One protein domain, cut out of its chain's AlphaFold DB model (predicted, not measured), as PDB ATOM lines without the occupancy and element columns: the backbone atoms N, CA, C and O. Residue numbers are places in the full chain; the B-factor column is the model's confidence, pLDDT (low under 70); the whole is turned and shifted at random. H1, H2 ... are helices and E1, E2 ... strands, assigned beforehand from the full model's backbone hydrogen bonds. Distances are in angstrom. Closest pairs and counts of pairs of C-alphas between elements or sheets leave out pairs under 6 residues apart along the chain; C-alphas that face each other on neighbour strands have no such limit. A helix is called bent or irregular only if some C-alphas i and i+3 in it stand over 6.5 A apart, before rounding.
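This is residues 3 to 105 of the 303 residues of a protein of Heliorestis convoluta (UniProt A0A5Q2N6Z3). A long, bent two-stranded ribbon of E2 and E5 makes an arch, with E1 added beside E2; at one end of the arch the small hairpin of E3 and E4 ends in a long loop, and towards the other end helix H3 packs on E5, with the short helices H1 and H2 following the end of E5. The printed part has 103 residues with five named strands and then three named helices, in the order E1 E2 E3 E4 E5 H1 H2 H3. The larger sheet has the order E1 - E2 - E5 and the smaller one E3 - E4, both antiparallel, and the class is mixed, helices and strands. The whole is only just loose, close to compact, with a radius of gyration of the C-alphas of 15.8 A and spans of 44 by 32 by 28 A.

In the larger sheet, E2 is residues 11 to 18, 19.8 A long, and bends by 60 degrees at residue 14. E5, residues 47 to 58, is 22.1 A long and bends by 90 degrees at residue 54. E1 is residues 3 to 5, beginning at C-alpha 3 (37.045, -24.557, -42.246). E3 is residues 23 to 26, 9.7 A long, and E4 is residues 41 to 44, 9.0 A long, beginning at C-alpha 41 (42.226, -25.624, -20.528). H1 is residues 59 to 64, 8.7 A long, and H2 is residues 72 to 75. H3, residues 86 to 103, is 26.1 A long and ends at C-alpha 103 (43.335, -23.169, -62.370).

The sheet of E1, E2 and E5 is only just strongly twisted, with C-alphas up to 4.1 A off its best plane. E2 and E5 are antiparallel at 163 degrees, with N 17 and O 48 at 2.9 A and N 57 and O 12 at 3.0 A, within hydrogen-bond range. E1 and E2 form a hairpin, with N 3 and O 14 at 2.9 A. H3 is on this sheet, over E2 and E5, at a height over the sheet of 9.6 A. It runs across the strands, at 66 degrees to E5 on the local plane; the closest C-alphas of the two, those of Lys 55 and Lys 99, are 6.5 A apart. H1 only grazes the sheet, with its residues 59 to 64. H1 and H2 are close but not clearly touching, the C-alphas of Leu 63 and Ile 74 being 7.9 A apart. H2 is not on the sheet. E4 runs on into E5 across a break of 2 residues, at 69 degrees. E3 and E4 form a hairpin, with N 25 and O 42 at 2.9 A. In H1 and H3 every O i to N i+4 pair is within hydrogen-bond range; H2 is too short for one.

The two C-alphas farthest apart, those of Ile 40 and Val 105, are 47.5 A apart. The printed part has no cut. The link from E3 to E4 is long, with 14 residues. Mean pLDDT of the printed part is 76.4; residues 25 to 42, 51, 54 and 99 to 105 are under 70.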
ATOM      1  N   LEU A   3      36.703 -25.717 -43.074       86.25
ATOM      2  CA  LEU A   3      37.045 -24.557 -42.246       86.25
ATOM      3  C   LEU A   3      36.662 -23.262 -42.955       86.25
ATOM      4  O   LEU A   3      36.948 -23.067 -44.142       86.25
ATOM      5  N   TRP A   4      36.008 -22.387 -42.197       85.69
ATOM      6  CA  TRP A   4      35.540 -21.085 -42.642       85.69
ATOM      7  C   TRP A   4      36.394 -19.976 -42.038       85.69
ATOM      8  O   TRP A   4      36.525 -19.883 -40.819       85.69
ATOM      9  N   GLU A   5      36.898 -19.085 -42.883       83.75
ATOM     10  CA  GLU A   5      37.571 -17.864 -42.455       83.75
ATOM     11  C   GLU A   5      36.583 -16.689 -42.446       83.75
ATOM     12  O   GLU A   5      35.809 -16.498 -43.388       83.75
ATOM     13  N   ALA A   6      36.571 -15.901 -41.369       77.12
ATOM     14  CA  ALA A   6      35.728 -14.713 -41.236       77.12
ATOM     15  C   ALA A   6      36.489 -13.439 -41.642       77.12
ATOM     16  O   ALA A   6      37.690 -13.339 -41.434       77.12
ATOM     17  N   GLY A   7      35.784 -12.444 -42.190       77.25
ATOM     18  CA  GLY A   7      36.372 -11.168 -42.613       77.25
ATOM     19  C   GLY A   7      35.759 -10.623 -43.904       77.25
ATOM     20  O   GLY A   7      34.774 -11.161 -44.420       77.25
ATOM     21  N   GLU A   8      36.366  -9.566 -44.449       72.06
ATOM     22  CA  GLU A   8      36.012  -8.980 -45.757       72.06
ATOM     23  C   GLU A   8      36.053 -10.046 -46.863       72.06
ATOM     24  O   GLU A   8      35.186 -10.153 -47.731       72.06
ATOM     25  N   LYS A   9      37.030 -10.937 -46.719       76.44
ATOM     26  CA  LYS A   9      37.265 -12.126 -47.509       76.44
ATOM     27  C   LYS A   9      36.747 -13.385 -46.769       76.44
ATOM     28  O   LYS A   9      37.440 -14.388 -46.689       76.44
ATOM     29  N   SER A  10      35.479 -13.399 -46.338       83.44
ATOM     30  CA  SER A  10      34.888 -14.583 -45.669       83.44
ATOM     31  C   SER A  10      34.519 -15.758 -46.588       83.44
ATOM     32  O   SER A  10      33.967 -15.554 -47.675       83.44
ATOM     33  N   GLY A  11      34.801 -17.000 -46.192       88.38
ATOM     34  CA  GLY A  11      34.464 -18.183 -46.995       88.38
ATOM     35  C   GLY A  11      35.144 -19.479 -46.555       88.38
ATOM     36  O   GLY A  11      35.850 -19.497 -45.552       88.38
ATOM     37  N   ILE A  12      34.945 -20.554 -47.323       87.75
ATOM     38  CA  ILE A  12      35.575 -21.860 -47.072       87.75
ATOM     39  C   ILE A  12      36.988 -21.863 -47.656       87.75
ATOM     40  O   ILE A  12      37.166 -21.558 -48.841       87.75
ATOM     41  N   VAL A  13      37.970 -22.237 -46.834       86.00
ATOM     42  CA  VAL A  13      39.398 -22.186 -47.191       86.00
ATOM     43  C   VAL A  13      40.081 -23.551 -47.208       86.00
ATOM     44  O   VAL A  13      41.063 -23.723 -47.920       86.00
ATOM     45  N   THR A  14      39.574 -24.545 -46.476       80.69
ATOM     46  CA  THR A  14      40.206 -25.873 -46.417       80.69
ATOM     47  C   THR A  14      39.232 -26.971 -45.995       80.69
ATOM     48  O   THR A  14      38.211 -26.694 -45.357       80.69
ATOM     49  N   THR A  15      39.561 -28.212 -46.353       84.50
ATOM     50  CA  THR A  15      38.974 -29.439 -45.817       84.50
ATOM     51  C   THR A  15      39.867 -30.022 -44.721       84.50
ATOM     52  O   THR A  15      41.096 -30.010 -44.805       84.50
ATOM     53  N   ALA A  16      39.245 -30.534 -43.666       81.12
ATOM     54  CA  ALA A  16      39.924 -31.135 -42.530       81.12
ATOM     55  C   ALA A  16      39.146 -32.334 -41.984       81.12
ATOM     56  O   ALA A  16      37.913 -32.380 -42.063       81.12
ATOM     57  N   THR A  17      39.866 -33.253 -41.348       80.88
ATOM     58  CA  THR A  17      39.302 -34.399 -40.634       80.88
ATOM     59  C   THR A  17      39.612 -34.301 -39.151       80.88
ATOM     60  O   THR A  17      40.727 -33.972 -38.744       80.88
ATOM     61  N   VAL A  18      38.594 -34.567 -38.335       81.44
ATOM     62  CA  VAL A  18      38.707 -34.621 -36.877       81.44
ATOM     63  C   VAL A  18      39.424 -35.918 -36.506       81.44
ATOM     64  O   VAL A  18      38.968 -36.996 -36.874       81.44
ATOM     65  N   LEU A  19      40.559 -35.811 -35.819       75.06
ATOM     66  CA  LEU A  19      41.406 -36.957 -35.476       75.06
ATOM     67  C   LEU A  19      41.026 -37.625 -34.154       75.06
ATOM     68  O   LEU A  19      41.301 -38.809 -33.977       75.06
ATOM     69  N   ILE A  20      40.443 -36.866 -33.226       73.00
ATOM     70  CA  ILE A  20      40.108 -37.330 -31.877       73.00
ATOM     71  C   ILE A  20      38.718 -36.850 -31.466       73.00
ATOM     72  O   ILE A  20      38.227 -35.837 -31.971       73.00
ATOM     73  N   GLU A  21      38.098 -37.557 -30.526       78.81
ATOM     74  CA  GLU A  21      36.911 -37.048 -29.841       78.81
ATOM     75  C   GLU A  21      37.260 -35.796 -29.010       78.81
ATOM     76  O   GLU A  21      38.430 -35.583 -28.684       78.81
ATOM     77  N   PRO A  22      36.285 -34.920 -28.699       76.75
ATOM     78  CA  PRO A  22      36.547 -33.705 -27.933       76.75
ATOM     79  C   PRO A  22      37.102 -34.018 -26.539       76.75
ATOM     80  O   PRO A  22      36.396 -34.561 -25.689       76.75
ATOM     81  N   GLU A  23      38.346 -33.622 -26.285       79.62
ATOM     82  CA  GLU A  23      39.043 -33.824 -25.012       79.62
ATOM     83  C   GLU A  23      39.600 -32.496 -24.481       79.62
ATOM     84  O   GLU A  23      39.651 -31.493 -25.193       79.62
ATOM     85  N   MET A  24      39.990 -32.458 -23.204       77.25
ATOM     86  CA  MET A  24      40.662 -31.290 -22.624       77.25
ATOM     87  C   MET A  24      42.064 -31.170 -23.228       77.25
ATOM     88  O   MET A  24      42.927 -32.004 -22.961       77.25
ATOM     89  N   VAL A  25      42.291 -30.133 -24.035       68.56
ATOM     90  CA  VAL A  25      43.575 -29.887 -24.702       68.56
ATOM     91  C   VAL A  25      44.286 -28.725 -24.014       68.56
ATOM     92  O   VAL A  25      43.700 -27.654 -23.830       68.56
ATOM     93  N   GLN A  26      45.554 -28.934 -23.655       68.38
ATOM     94  CA  GLN A  26      46.456 -27.873 -23.205       68.38
ATOM     95  C   GLN A  26      47.183 -27.280 -24.416       68.38
ATOM     96  O   GLN A  26      47.662 -28.023 -25.272       68.38
ATOM     97  N   ALA A  27      47.253 -25.951 -24.487       62.47
ATOM     98  CA  ALA A  27      48.003 -25.254 -25.529       62.47
ATOM     99  C   ALA A  27      49.494 -25.591 -25.425       62.47
ATOM    100  O   ALA A  27      50.082 -25.509 -24.344       62.47
ATOM    101  N   THR A  28      50.121 -25.951 -26.543       66.88
ATOM    102  CA  THR A  28      51.585 -26.034 -26.580       66.88
ATOM    103  C   THR A  28      52.190 -24.620 -26.601       66.88
ATOM    104  O   THR A  28      51.539 -23.684 -27.076       66.88
ATOM    105  N   PRO A  29      53.442 -24.422 -26.139       68.56
ATOM    106  CA  PRO A  29      54.093 -23.105 -26.156       68.56
ATOM    107  C   PRO A  29      54.184 -22.470 -27.554       68.56
ATOM    108  O   PRO A  29      54.255 -21.252 -27.687       68.56
ATOM    109  N   GLU A  30      54.178 -23.297 -28.600       63.16
ATOM    110  CA  GLU A  30      54.197 -22.876 -30.005       63.16
ATOM    111  C   GLU A  30      52.828 -22.354 -30.475       63.16
ATOM    112  O   GLU A  30      52.760 -21.516 -31.371       63.16
ATOM    113  N   GLU A  31      51.735 -22.797 -29.846       61.34
ATOM    114  CA  GLU A  31      50.359 -22.428 -30.194       61.34
ATOM    115  C   GLU A  31      49.828 -21.238 -29.374       61.34
ATOM    116  O   GLU A  31      48.910 -20.545 -29.821       61.34
ATOM    117  N   GLU A  32      50.417 -20.961 -28.203       64.31
ATOM    118  CA  GLU A  32      50.054 -19.839 -27.317       64.31
ATOM    119  C   GLU A  32      49.885 -18.480 -28.028       64.31
ATOM    120  O   GLU A  32      48.906 -17.786 -27.726       64.31
ATOM    121  N   PRO A  33      50.747 -18.076 -28.988       68.12
ATOM    122  CA  PRO A  33      50.608 -16.794 -29.683       68.12
ATOM    123  C   PRO A  33      49.333 -16.671 -30.528       68.12
ATOM    124  O   PRO A  33      48.925 -15.557 -30.859       68.12
ATOM    125  N   TYR A  34      48.713 -17.795 -30.890       60.00
ATOM    126  CA  TYR A  34      47.561 -17.848 -31.788       60.00
ATOM    127  C   TYR A  34      46.222 -17.919 -31.038       60.00
ATOM    128  O   TYR A  34      45.160 -17.855 -31.664       60.00
ATOM    129  N   PHE A  35      46.234 -18.016 -29.702       61.81
ATOM    130  CA  PHE A  35      45.014 -18.034 -28.896       61.81
ATOM    131  C   PHE A  35      44.559 -16.637 -28.478       61.81
ATOM    132  O   PHE A  35      45.262 -15.886 -27.809       61.81
ATOM    133  N   ILE A  36      43.314 -16.313 -28.835       58.25
ATOM    134  CA  ILE A  36      42.673 -15.027 -28.518       58.25
ATOM    135  C   ILE A  36      42.354 -14.913 -27.012       58.25
ATOM    136  O   ILE A  36      42.335 -13.809 -26.468       58.25
ATOM    137  N   ALA A  37      42.134 -16.035 -26.318       57.38
ATOM    138  CA  ALA A  37      41.849 -16.081 -24.884       57.38
ATOM    139  C   ALA A  37      42.929 -16.875 -24.133       57.38
ATOM    140  O   ALA A  37      43.273 -17.983 -24.533       57.38
ATOM    141  N   ARG A  38      43.427 -16.324 -23.016       51.41
ATOM    142  CA  ARG A  38      44.408 -16.954 -22.105       51.41
ATOM    143  C   ARG A  38      43.777 -18.028 -21.200       51.41
ATOM    144  O   ARG A  38      44.103 -18.108 -20.016       51.41
ATOM    145  N   GLU A  39      42.827 -18.803 -21.712       54.62
ATOM    146  CA  GLU A  39      42.293 -19.964 -20.995       54.62
ATOM    147  C   GLU A  39      43.161 -21.182 -21.319       54.62
ATOM    148  O   GLU A  39      43.312 -21.562 -22.477       54.62
ATOM    149  N   ILE A  40      43.781 -21.746 -20.279       55.31
ATOM    150  CA  ILE A  40      44.830 -22.777 -20.372       55.31
ATOM    151  C   ILE A  40      44.231 -24.178 -20.610       55.31
ATOM    152  O   ILE A  40      44.918 -25.071 -21.098       55.31
ATOM    153  N   GLU A  41      42.939 -24.362 -20.326       58.97
ATOM    154  CA  GLU A  41      42.226 -25.624 -20.528       58.97
ATOM    155  C   GLU A  41      40.917 -25.379 -21.273       58.97
ATOM    156  O   GLU A  41      40.059 -24.616 -20.829       58.97
ATOM    157  N   ARG A  42      40.757 -26.048 -22.415       68.12
ATOM    158  CA  ARG A  42      39.532 -26.008 -23.213       68.12
ATOM    159  C   ARG A  42      39.273 -27.368 -23.834       68.12
ATOM    160  O   ARG A  42      40.207 -28.086 -24.190       68.12
ATOM    161  N   VAL A  43      37.999 -27.699 -24.001       71.50
ATOM    162  CA  VAL A  43      37.607 -28.867 -24.791       71.50
ATOM    163  C   VAL A  43      37.902 -28.561 -26.258       71.50
ATOM    164  O   VAL A  43      37.397 -27.579 -26.807       71.50
ATOM    165  N   GLY A  44      38.749 -29.375 -26.878       73.81
ATOM    166  CA  GLY A  44      39.216 -29.199 -28.246       73.81
ATOM    167  C   GLY A  44      39.366 -30.532 -28.966       73.81
ATOM    168  O   GLY A  44      39.321 -31.599 -28.361       73.81
ATOM    169  N   VAL A  45      39.538 -30.459 -30.280       77.50
ATOM    170  CA  VAL A  45      39.837 -31.614 -31.129       77.50
ATOM    171  C   VAL A  45      41.062 -31.309 -31.973       77.50
ATOM    172  O   VAL A  45      41.256 -30.170 -32.401       77.50
ATOM    173  N   TRP A  46      41.864 -32.331 -32.258       71.69
ATOM    174  CA  TRP A  46      42.915 -32.224 -33.261       71.69
ATOM    175  C   TRP A  46      42.311 -32.355 -34.653       71.69
ATOM    176  O   TRP A  46      41.564 -33.293 -34.939       71.69
ATOM    177  N   LEU A  47      42.650 -31.408 -35.521       76.06
ATOM    178  CA  LEU A  47      42.246 -31.412 -36.918       76.06
ATOM    179  C   LEU A  47      43.453 -31.763 -37.780       76.06
ATOM    180  O   LEU A  47      44.497 -31.122 -37.687       76.06
ATOM    181  N   LYS A  48      43.295 -32.749 -38.659       74.62
ATOM    182  CA  LYS A  48      44.209 -32.952 -39.777       74.62
ATOM    183  C   LYS A  48      43.682 -32.169 -40.962       74.62
ATOM    184  O   LYS A  48      42.611 -32.489 -41.471       74.62
ATOM    185  N   ILE A  49      44.434 -31.173 -41.405       76.06
ATOM    186  CA  ILE A  49      44.149 -30.491 -42.665       76.06
ATOM    187  C   ILE A  49      44.383 -31.487 -43.807       76.06
ATOM    188  O   ILE A  49      45.482 -32.024 -43.941       76.06
ATOM    189  N   GLU A  50      43.341 -31.779 -44.581       72.12
ATOM    190  CA  GLU A  50      43.406 -32.726 -45.699       72.12
ATOM    191  C   GLU A  50      43.824 -32.027 -46.984       72.12
ATOM    192  O   GLU A  50      44.733 -32.487 -47.672       72.12
ATOM    193  N   ALA A  51      43.185 -30.899 -47.287       69.06
ATOM    194  CA  ALA A  51      43.519 -30.088 -48.443       69.06
ATOM    195  C   ALA A  51      43.170 -28.623 -48.188       69.06
ATOM    196  O   ALA A  51      42.073 -28.284 -47.738       69.06
ATOM    197  N   ILE A  52      44.093 -27.724 -48.510       72.44
ATOM    198  CA  ILE A  52      43.808 -26.290 -48.573       72.44
ATOM    199  C   ILE A  52      43.271 -25.994 -49.969       72.44
ATOM    200  O   ILE A  52      43.874 -26.398 -50.964       72.44
ATOM    201  N   LEU A  53      42.131 -25.309 -50.052       71.69
ATOM    202  CA  LEU A  53      41.484 -25.051 -51.330       71.69
ATOM    203  C   LEU A  53      42.324 -24.056 -52.143       71.69
ATOM    204  O   LEU A  53      42.567 -22.943 -51.671       71.69
ATOM    205  N   PRO A  54      42.718 -24.389 -53.386       61.81
ATOM    206  CA  PRO A  54      43.580 -23.528 -54.197       61.81
ATOM    207  C   PRO A  54      42.915 -22.198 -54.564       61.81
ATOM    208  O   PRO A  54      43.598 -21.216 -54.843       61.81
ATOM    209  N   LYS A  55      41.579 -22.159 -54.560       75.12
ATOM    210  CA  LYS A  55      40.783 -20.937 -54.631       75.12
ATOM    211  C   LYS A  55      39.664 -21.044 -53.612       75.12
ATOM    212  O   LYS A  55      38.782 -21.892 -53.755       75.12
ATOM    213  N   ARG A  56      39.672 -20.160 -52.612       81.44
ATOM    214  CA  ARG A  56      38.627 -20.167 -51.586       81.44
ATOM    215  C   ARG A  56      37.240 -20.022 -52.197       81.44
ATOM    216  O   ARG A  56      37.036 -19.331 -53.206       81.44
ATOM    217  N   ILE A  57      36.271 -20.667 -51.571       88.00
ATOM    218  CA  ILE A  57      34.864 -20.513 -51.923       88.00
ATOM    219  C   ILE A  57      34.369 -19.298 -51.151       88.00
ATOM    220  O   ILE A  57      34.242 -19.336 -49.928       88.00
ATOM    221  N   LEU A  58      34.179 -18.183 -51.858       87.62
ATOM    222  CA  LEU A  58      33.780 -16.925 -51.244       87.62
ATOM    223  C   LEU A  58      32.365 -17.069 -50.684       87.62
ATOM    224  O   LEU A  58      31.519 -17.742 -51.269       87.62
ATOM    225  N   ARG A  59      32.055 -16.317 -49.626       86.06
ATOM    226  CA  ARG A  59      30.674 -16.137 -49.164       86.06
ATOM    227  C   ARG A  59      29.736 -15.724 -50.304       86.06
ATOM    228  O   ARG A  59      28.585 -16.140 -50.312       86.06
ATOM    229  N   LYS A  60      30.229 -14.940 -51.270       85.44
ATOM    230  CA  LYS A  60      29.483 -14.573 -52.480       85.44
ATOM    231  C   LYS A  60      29.104 -15.800 -53.321       85.44
ATOM    232  O   LYS A  60      27.931 -15.966 -53.620       85.44
ATOM    233  N   ASP A  61      30.059 -16.686 -53.602       86.56
ATOM    234  CA  ASP A  61      29.820 -17.916 -54.376       86.56
ATOM    235  C   ASP A  61      28.783 -18.825 -53.686       86.56
ATOM    236  O   ASP A  61      27.963 -19.466 -54.335       86.56
ATOM    237  N   ILE A  62      28.797 -18.842 -52.349       87.31
ATOM    238  CA  ILE A  62      27.855 -19.598 -51.514       87.31
ATOM    239  C   ILE A  62      26.451 -18.986 -51.561       87.31
ATOM    240  O   ILE A  62      25.469 -19.717 -51.668       87.31
ATOM    241  N   LEU A  63      26.346 -17.655 -51.506       86.44
ATOM    242  CA  LEU A  63      25.073 -16.930 -51.608       86.44
ATOM    243  C   LEU A  63      24.432 -17.056 -52.996       86.44
ATOM    244  O   LEU A  63      23.205 -17.102 -53.093       86.44
ATOM    245  N   ASP A  64      25.252 -17.137 -54.043       86.75
ATOM    246  CA  ASP A  64      24.800 -17.291 -55.426       86.75
ATOM    247  C   ASP A  64      24.338 -18.736 -55.733       86.75
ATOM    248  O   ASP A  64      23.638 -18.968 -56.721       86.75
ATOM    249  N   HIS A  65      24.656 -19.714 -54.872       88.31
ATOM    250  CA  HIS A  65      24.273 -21.117 -55.056       88.31
ATOM    251  C   HIS A  65      22.906 -21.447 -54.416       88.31
ATOM    252  O   HIS A  65      22.694 -21.182 -53.227       88.31
ATOM    253  N   PRO A  66      21.974 -22.108 -55.139       86.25
ATOM    254  CA  PRO A  66      20.605 -22.345 -54.668       86.25
ATOM    255  C   PRO A  66      20.517 -23.203 -53.398       86.25
ATOM    256  O   PRO A  66      19.594 -23.002 -52.611       86.25
ATOM    257  N   VAL A  67      21.473 -24.115 -53.192       88.19
ATOM    258  CA  VAL A  67      21.534 -25.014 -52.022       88.19
ATOM    259  C   VAL A  67      22.387 -24.433 -50.885       88.19
ATOM    260  O   VAL A  67      22.041 -24.581 -49.713       88.19
ATOM    261  N   LEU A  68      23.487 -23.736 -51.200       88.56
ATOM    262  CA  LEU A  68      24.471 -23.329 -50.184       88.56
ATOM    263  C   LEU A  68      24.094 -22.018 -49.487       88.56
ATOM    264  O   LEU A  68      24.464 -21.803 -48.333       88.56
ATOM    265  N   LYS A  69      23.280 -21.171 -50.125       88.69
ATOM    266  CA  LYS A  69      22.735 -19.960 -49.495       88.69
ATOM    267  C   LYS A  69      21.918 -20.253 -48.229       88.69
ATOM    268  O   LYS A  69      21.766 -19.380 -47.378       88.69
ATOM    269  N   GLU A  70      21.409 -21.481 -48.098       88.62
ATOM    270  CA  GLU A  70      20.612 -21.923 -46.952       88.62
ATOM    271  C   GLU A  70      21.461 -22.478 -45.793       88.62
ATOM    272  O   GLU A  70      20.904 -22.830 -44.752       88.62
ATOM    273  N   MET A  71      22.794 -22.538 -45.929       89.12
ATOM    274  CA  MET A  71      23.689 -23.008 -44.866       89.12
ATOM    275  C   MET A  71      23.527 -22.186 -43.579       89.12
ATOM    276  O   MET A  71      23.376 -20.960 -43.602       89.12
ATOM    277  N   LEU A  72      23.634 -22.848 -42.423       86.19
ATOM    278  CA  LEU A  72      23.444 -22.194 -41.124       86.19
ATOM    279  C   LEU A  72      24.469 -21.087 -40.856       86.19
ATOM    280  O   LEU A  72      24.100 -20.052 -40.316       86.19
ATOM    281  N   ILE A  73      25.710 -21.233 -41.326       85.56
ATOM    282  CA  ILE A  73      26.730 -20.174 -41.235       85.56
ATOM    283  C   ILE A  73      26.346 -18.894 -42.003       85.56
ATOM    284  O   ILE A  73      26.822 -17.798 -41.705       85.56
ATOM    285  N   ILE A  74      25.461 -19.009 -42.998       87.56
ATOM    286  CA  ILE A  74      24.942 -17.871 -43.755       87.56
ATOM    287  C   ILE A  74      23.736 -17.257 -43.047       87.56
ATOM    288  O   ILE A  74      23.679 -16.033 -42.914       87.56
ATOM    289  N   ARG A  75      22.797 -18.094 -42.585       82.94
ATOM    290  CA  ARG A  75      21.514 -17.654 -42.011       82.94
ATOM    291  C   ARG A  75      21.593 -17.257 -40.535       82.94
ATOM    292  O   ARG A  75      20.821 -16.406 -40.104       82.94
ATOM    293  N   GLN A  76      22.473 -17.890 -39.761       83.25
ATOM    294  CA  GLN A  76      22.561 -17.787 -38.300       83.25
ATOM    295  C   GLN A  76      24.009 -17.979 -37.816       83.25
ATOM    296  O   GLN A  76      24.339 -18.978 -37.186       83.25
ATOM    297  N   ALA A  77      24.886 -17.006 -38.068       79.31
ATOM    298  CA  ALA A  77      26.326 -17.089 -37.782       79.31
ATOM    299  C   ALA A  77      26.725 -16.944 -36.288       79.31
ATOM    300  O   ALA A  77      27.818 -16.480 -35.984       79.31
ATOM    301  N   ASN A  78      25.863 -17.329 -35.339       77.62
ATOM    302  CA  ASN A  78      26.084 -17.136 -33.894       77.62
ATOM    303  C   ASN A  78      26.865 -18.290 -33.227       77.62
ATOM    304  O   ASN A  78      26.679 -18.565 -32.044       77.62
ATOM    305  N   GLY A  79      27.712 -18.992 -33.978       77.00
ATOM    306  CA  GLY A  79      28.446 -20.165 -33.509       77.00
ATOM    307  C   GLY A  79      29.752 -20.377 -34.266       77.00
ATOM    308  O   GLY A  79      30.056 -19.660 -35.217       77.00
ATOM    309  N   THR A  80      30.531 -21.362 -33.828       73.62
ATOM    310  CA  THR A  80      31.831 -21.721 -34.423       73.62
ATOM    311  C   THR A  80      31.777 -22.995 -35.263       73.62
ATOM    312  O   THR A  80      32.623 -23.181 -36.130       73.62
ATOM    313  N   ASN A  81      30.764 -23.841 -35.054       82.31
ATOM    314  CA  ASN A  81      30.559 -25.090 -35.782       82.31
ATOM    315  C   ASN A  81      29.138 -25.138 -36.344       82.31
ATOM    316  O   ASN A  81      28.172 -24.899 -35.618       82.31
ATOM    317  N   PHE A  82      29.014 -25.483 -37.624       86.44
ATOM    318  CA  PHE A  82      27.734 -25.552 -38.324       86.44
ATOM    319  C   PHE A  82      27.621 -26.894 -39.050       86.44
ATOM    320  O   PHE A  82      28.530 -27.231 -39.811       86.44
ATOM    321  N   PRO A  83      26.542 -27.668 -38.839       86.81
ATOM    322  CA  PRO A  83      26.334 -28.895 -39.591       86.81
ATOM    323  C   PRO A  83      26.097 -28.577 -41.070       86.81
ATOM    324  O   PRO A  83      25.445 -27.587 -41.411       86.81
ATOM    325  N   VAL A  84      26.624 -29.448 -41.925       89.00
ATOM    326  CA  VAL A  84      26.469 -29.414 -43.381       89.00
ATOM    327  C   VAL A  84      25.658 -30.645 -43.777       89.00
ATOM    328  O   VAL A  84      25.923 -31.739 -43.282       89.00
ATOM    329  N   THR A  85      24.623 -30.471 -44.599       91.00
ATOM    330  CA  THR A  85      23.817 -31.592 -45.112       91.00
ATOM    331  C   THR A  85      24.517 -32.269 -46.293       91.00
ATOM    332  O   THR A  85      25.335 -31.635 -46.949       91.00
ATOM    333  N   ALA A  86      24.152 -33.512 -46.626       88.38
ATOM    334  CA  ALA A  86      24.735 -34.226 -47.772       88.38
ATOM    335  C   ALA A  86      24.620 -33.427 -49.090       88.38
ATOM    336  O   ALA A  86      25.607 -33.251 -49.792       88.38
ATOM    337  N   ASP A  87      23.453 -32.828 -49.361       85.81
ATOM    338  CA  ASP A  87      23.248 -31.980 -50.549       85.81
ATOM    339  C   ASP A  87      24.146 -30.725 -50.563       85.81
ATOM    340  O   ASP A  87      24.504 -30.204 -51.619       85.81
ATOM    341  N   GLN A  88      24.488 -30.191 -49.384       89.56
ATOM    342  CA  GLN A  88      25.402 -29.054 -49.267       89.56
ATOM    343  C   GLN A  88      26.854 -29.502 -49.443       89.56
ATOM    344  O   GLN A  88      27.634 -28.776 -50.047       89.56
ATOM    345  N   GLU A  89      27.209 -30.681 -48.937       87.88
ATOM    346  CA  GLU A  89      28.527 -31.288 -49.109       87.88
ATOM    347  C   GLU A  89      28.821 -31.536 -50.595       87.88
ATOM    348  O   GLU A  89      29.802 -31.006 -51.114       87.88
ATOM    349  N   GLU A  90      27.901 -32.183 -51.316       87.50
ATOM    350  CA  GLU A  90      28.016 -32.420 -52.763       87.50
ATOM    351  C   GLU A  90      28.178 -31.105 -53.549       87.50
ATOM    352  O   GLU A  90      29.024 -30.982 -54.439       87.50
ATOM    353  N   ALA A  91      27.414 -30.071 -53.184       87.44
ATOM    354  CA  ALA A  91      27.516 -28.757 -53.812       87.44
ATOM    355  C   ALA A  91      28.852 -28.044 -53.514       87.44
ATOM    356  O   ALA A  91      29.378 -27.342 -54.382       87.44
ATOM    357  N   ILE A  92      29.417 -28.207 -52.314       86.69
ATOM    358  CA  ILE A  92      30.742 -27.668 -51.974       86.69
ATOM    359  C   ILE A  92      31.821 -28.391 -52.783       86.69
ATOM    360  O   ILE A  92      32.673 -27.728 -53.377       86.69
ATOM    361  N   GLU A  93      31.772 -29.719 -52.870       86.56
ATOM    362  CA  GLU A  93      32.731 -30.512 -53.649       86.56
ATOM    363  C   GLU A  93      32.713 -30.152 -55.140       86.56
ATOM    364  O   GLU A  93      33.771 -29.950 -55.742       86.56
ATOM    365  N   ALA A  94      31.530 -29.960 -55.729       84.75
ATOM    366  CA  ALA A  94      31.401 -29.510 -57.115       84.75
ATOM    367  C   ALA A  94      32.027 -28.116 -57.349       84.75
ATOM    368  O   ALA A  94      32.661 -27.858 -58.382       84.75
ATOM    369  N   LEU A  95      31.900 -27.202 -56.380       84.06
ATOM    370  CA  LEU A  95      32.549 -25.887 -56.438       84.06
ATOM    371  C   LEU A  95      34.073 -25.976 -56.298       84.06
ATOM    372  O   LEU A  95      34.783 -25.179 -56.912       84.06
ATOM    373  N   ILE A  96      34.582 -26.937 -55.529       84.19
ATOM    374  CA  ILE A  96      36.024 -27.186 -55.406       84.19
ATOM    375  C   ILE A  96      36.576 -27.683 -56.746       84.19
ATOM    376  O   ILE A  96      37.479 -27.060 -57.305       84.19
ATOM    377  N   GLN A  97      35.965 -28.724 -57.321       80.00
ATOM    378  CA  GLN A  97      36.410 -29.329 -58.580       80.00
ATOM    379  C   GLN A  97      36.355 -28.349 -59.761       80.00
ATOM    380  O   GLN A  97      37.286 -28.276 -60.566       80.00
ATOM    381  N   SER A  98      35.291 -27.545 -59.865       75.88
ATOM    382  CA  SER A  98      35.175 -26.543 -60.937       75.88
ATOM    383  C   SER A  98      36.247 -25.454 -60.837       75.88
ATOM    384  O   SER A  98      36.785 -25.017 -61.855       75.88
ATOM    385  N   LYS A  99      36.621 -25.038 -59.622       64.38
ATOM    386  CA  LYS A  99      37.686 -24.048 -59.408       64.38
ATOM    387  C   LYS A  99      39.089 -24.617 -59.611       64.38
ATOM    388  O   LYS A  99      39.966 -23.874 -60.049       64.38
ATOM    389  N   GLU A 100      39.301 -25.904 -59.352       61.38
ATOM    390  CA  GLU A 100      40.551 -26.597 -59.683       61.38
ATOM    391  C   GLU A 100      40.766 -26.707 -61.196       61.38
ATOM    392  O   GLU A 100      41.861 -26.432 -61.685       61.38
ATOM    393  N   GLN A 101      39.710 -27.003 -61.959       53.84
ATOM    394  CA  GLN A 101      39.784 -27.063 -63.424       53.84
ATOM    395  C   GLN A 101      40.044 -25.690 -64.059       53.84
ATOM    396  O   GLN A 101      40.787 -25.595 -65.033       53.84
ATOM    397  N   ILE A 102      39.500 -24.612 -63.483       49.94
ATOM    398  CA  ILE A 102      39.783 -23.240 -63.931       49.94
ATOM    399  C   ILE A 102      41.257 -22.867 -63.675       49.94
ATOM    400  O   ILE A 102      41.846 -22.153 -64.479       49.94
ATOM    401  N   LYS A 103      41.899 -23.388 -62.621       44.19
ATOM    402  CA  LYS A 103      43.335 -23.169 -62.370       44.19
ATOM    403  C   LYS A 103      44.224 -23.857 -63.415       44.19
ATOM    404  O   LYS A 103      45.212 -23.275 -63.831       44.19
ATOM    405  N   ALA A 104      43.842 -25.042 -63.897       45.09
ATOM    406  CA  ALA A 104      44.610 -25.775 -64.910       45.09
ATOM    407  C   ALA A 104      44.598 -25.128 -66.313       45.09
ATOM    408  O   ALA A 104      45.387 -25.517 -67.171       45.09
ATOM    409  N   VAL A 105      43.703 -24.165 -66.565       44.03
ATOM    410  CA  VAL A 105      43.530 -23.515 -67.880       44.03
ATOM    411  C   VAL A 105      44.090 -22.082 -67.913       44.03
ATOM    412  O   VAL A 105      44.344 -21.562 -68.995       44.03
TER     413      VAL A 105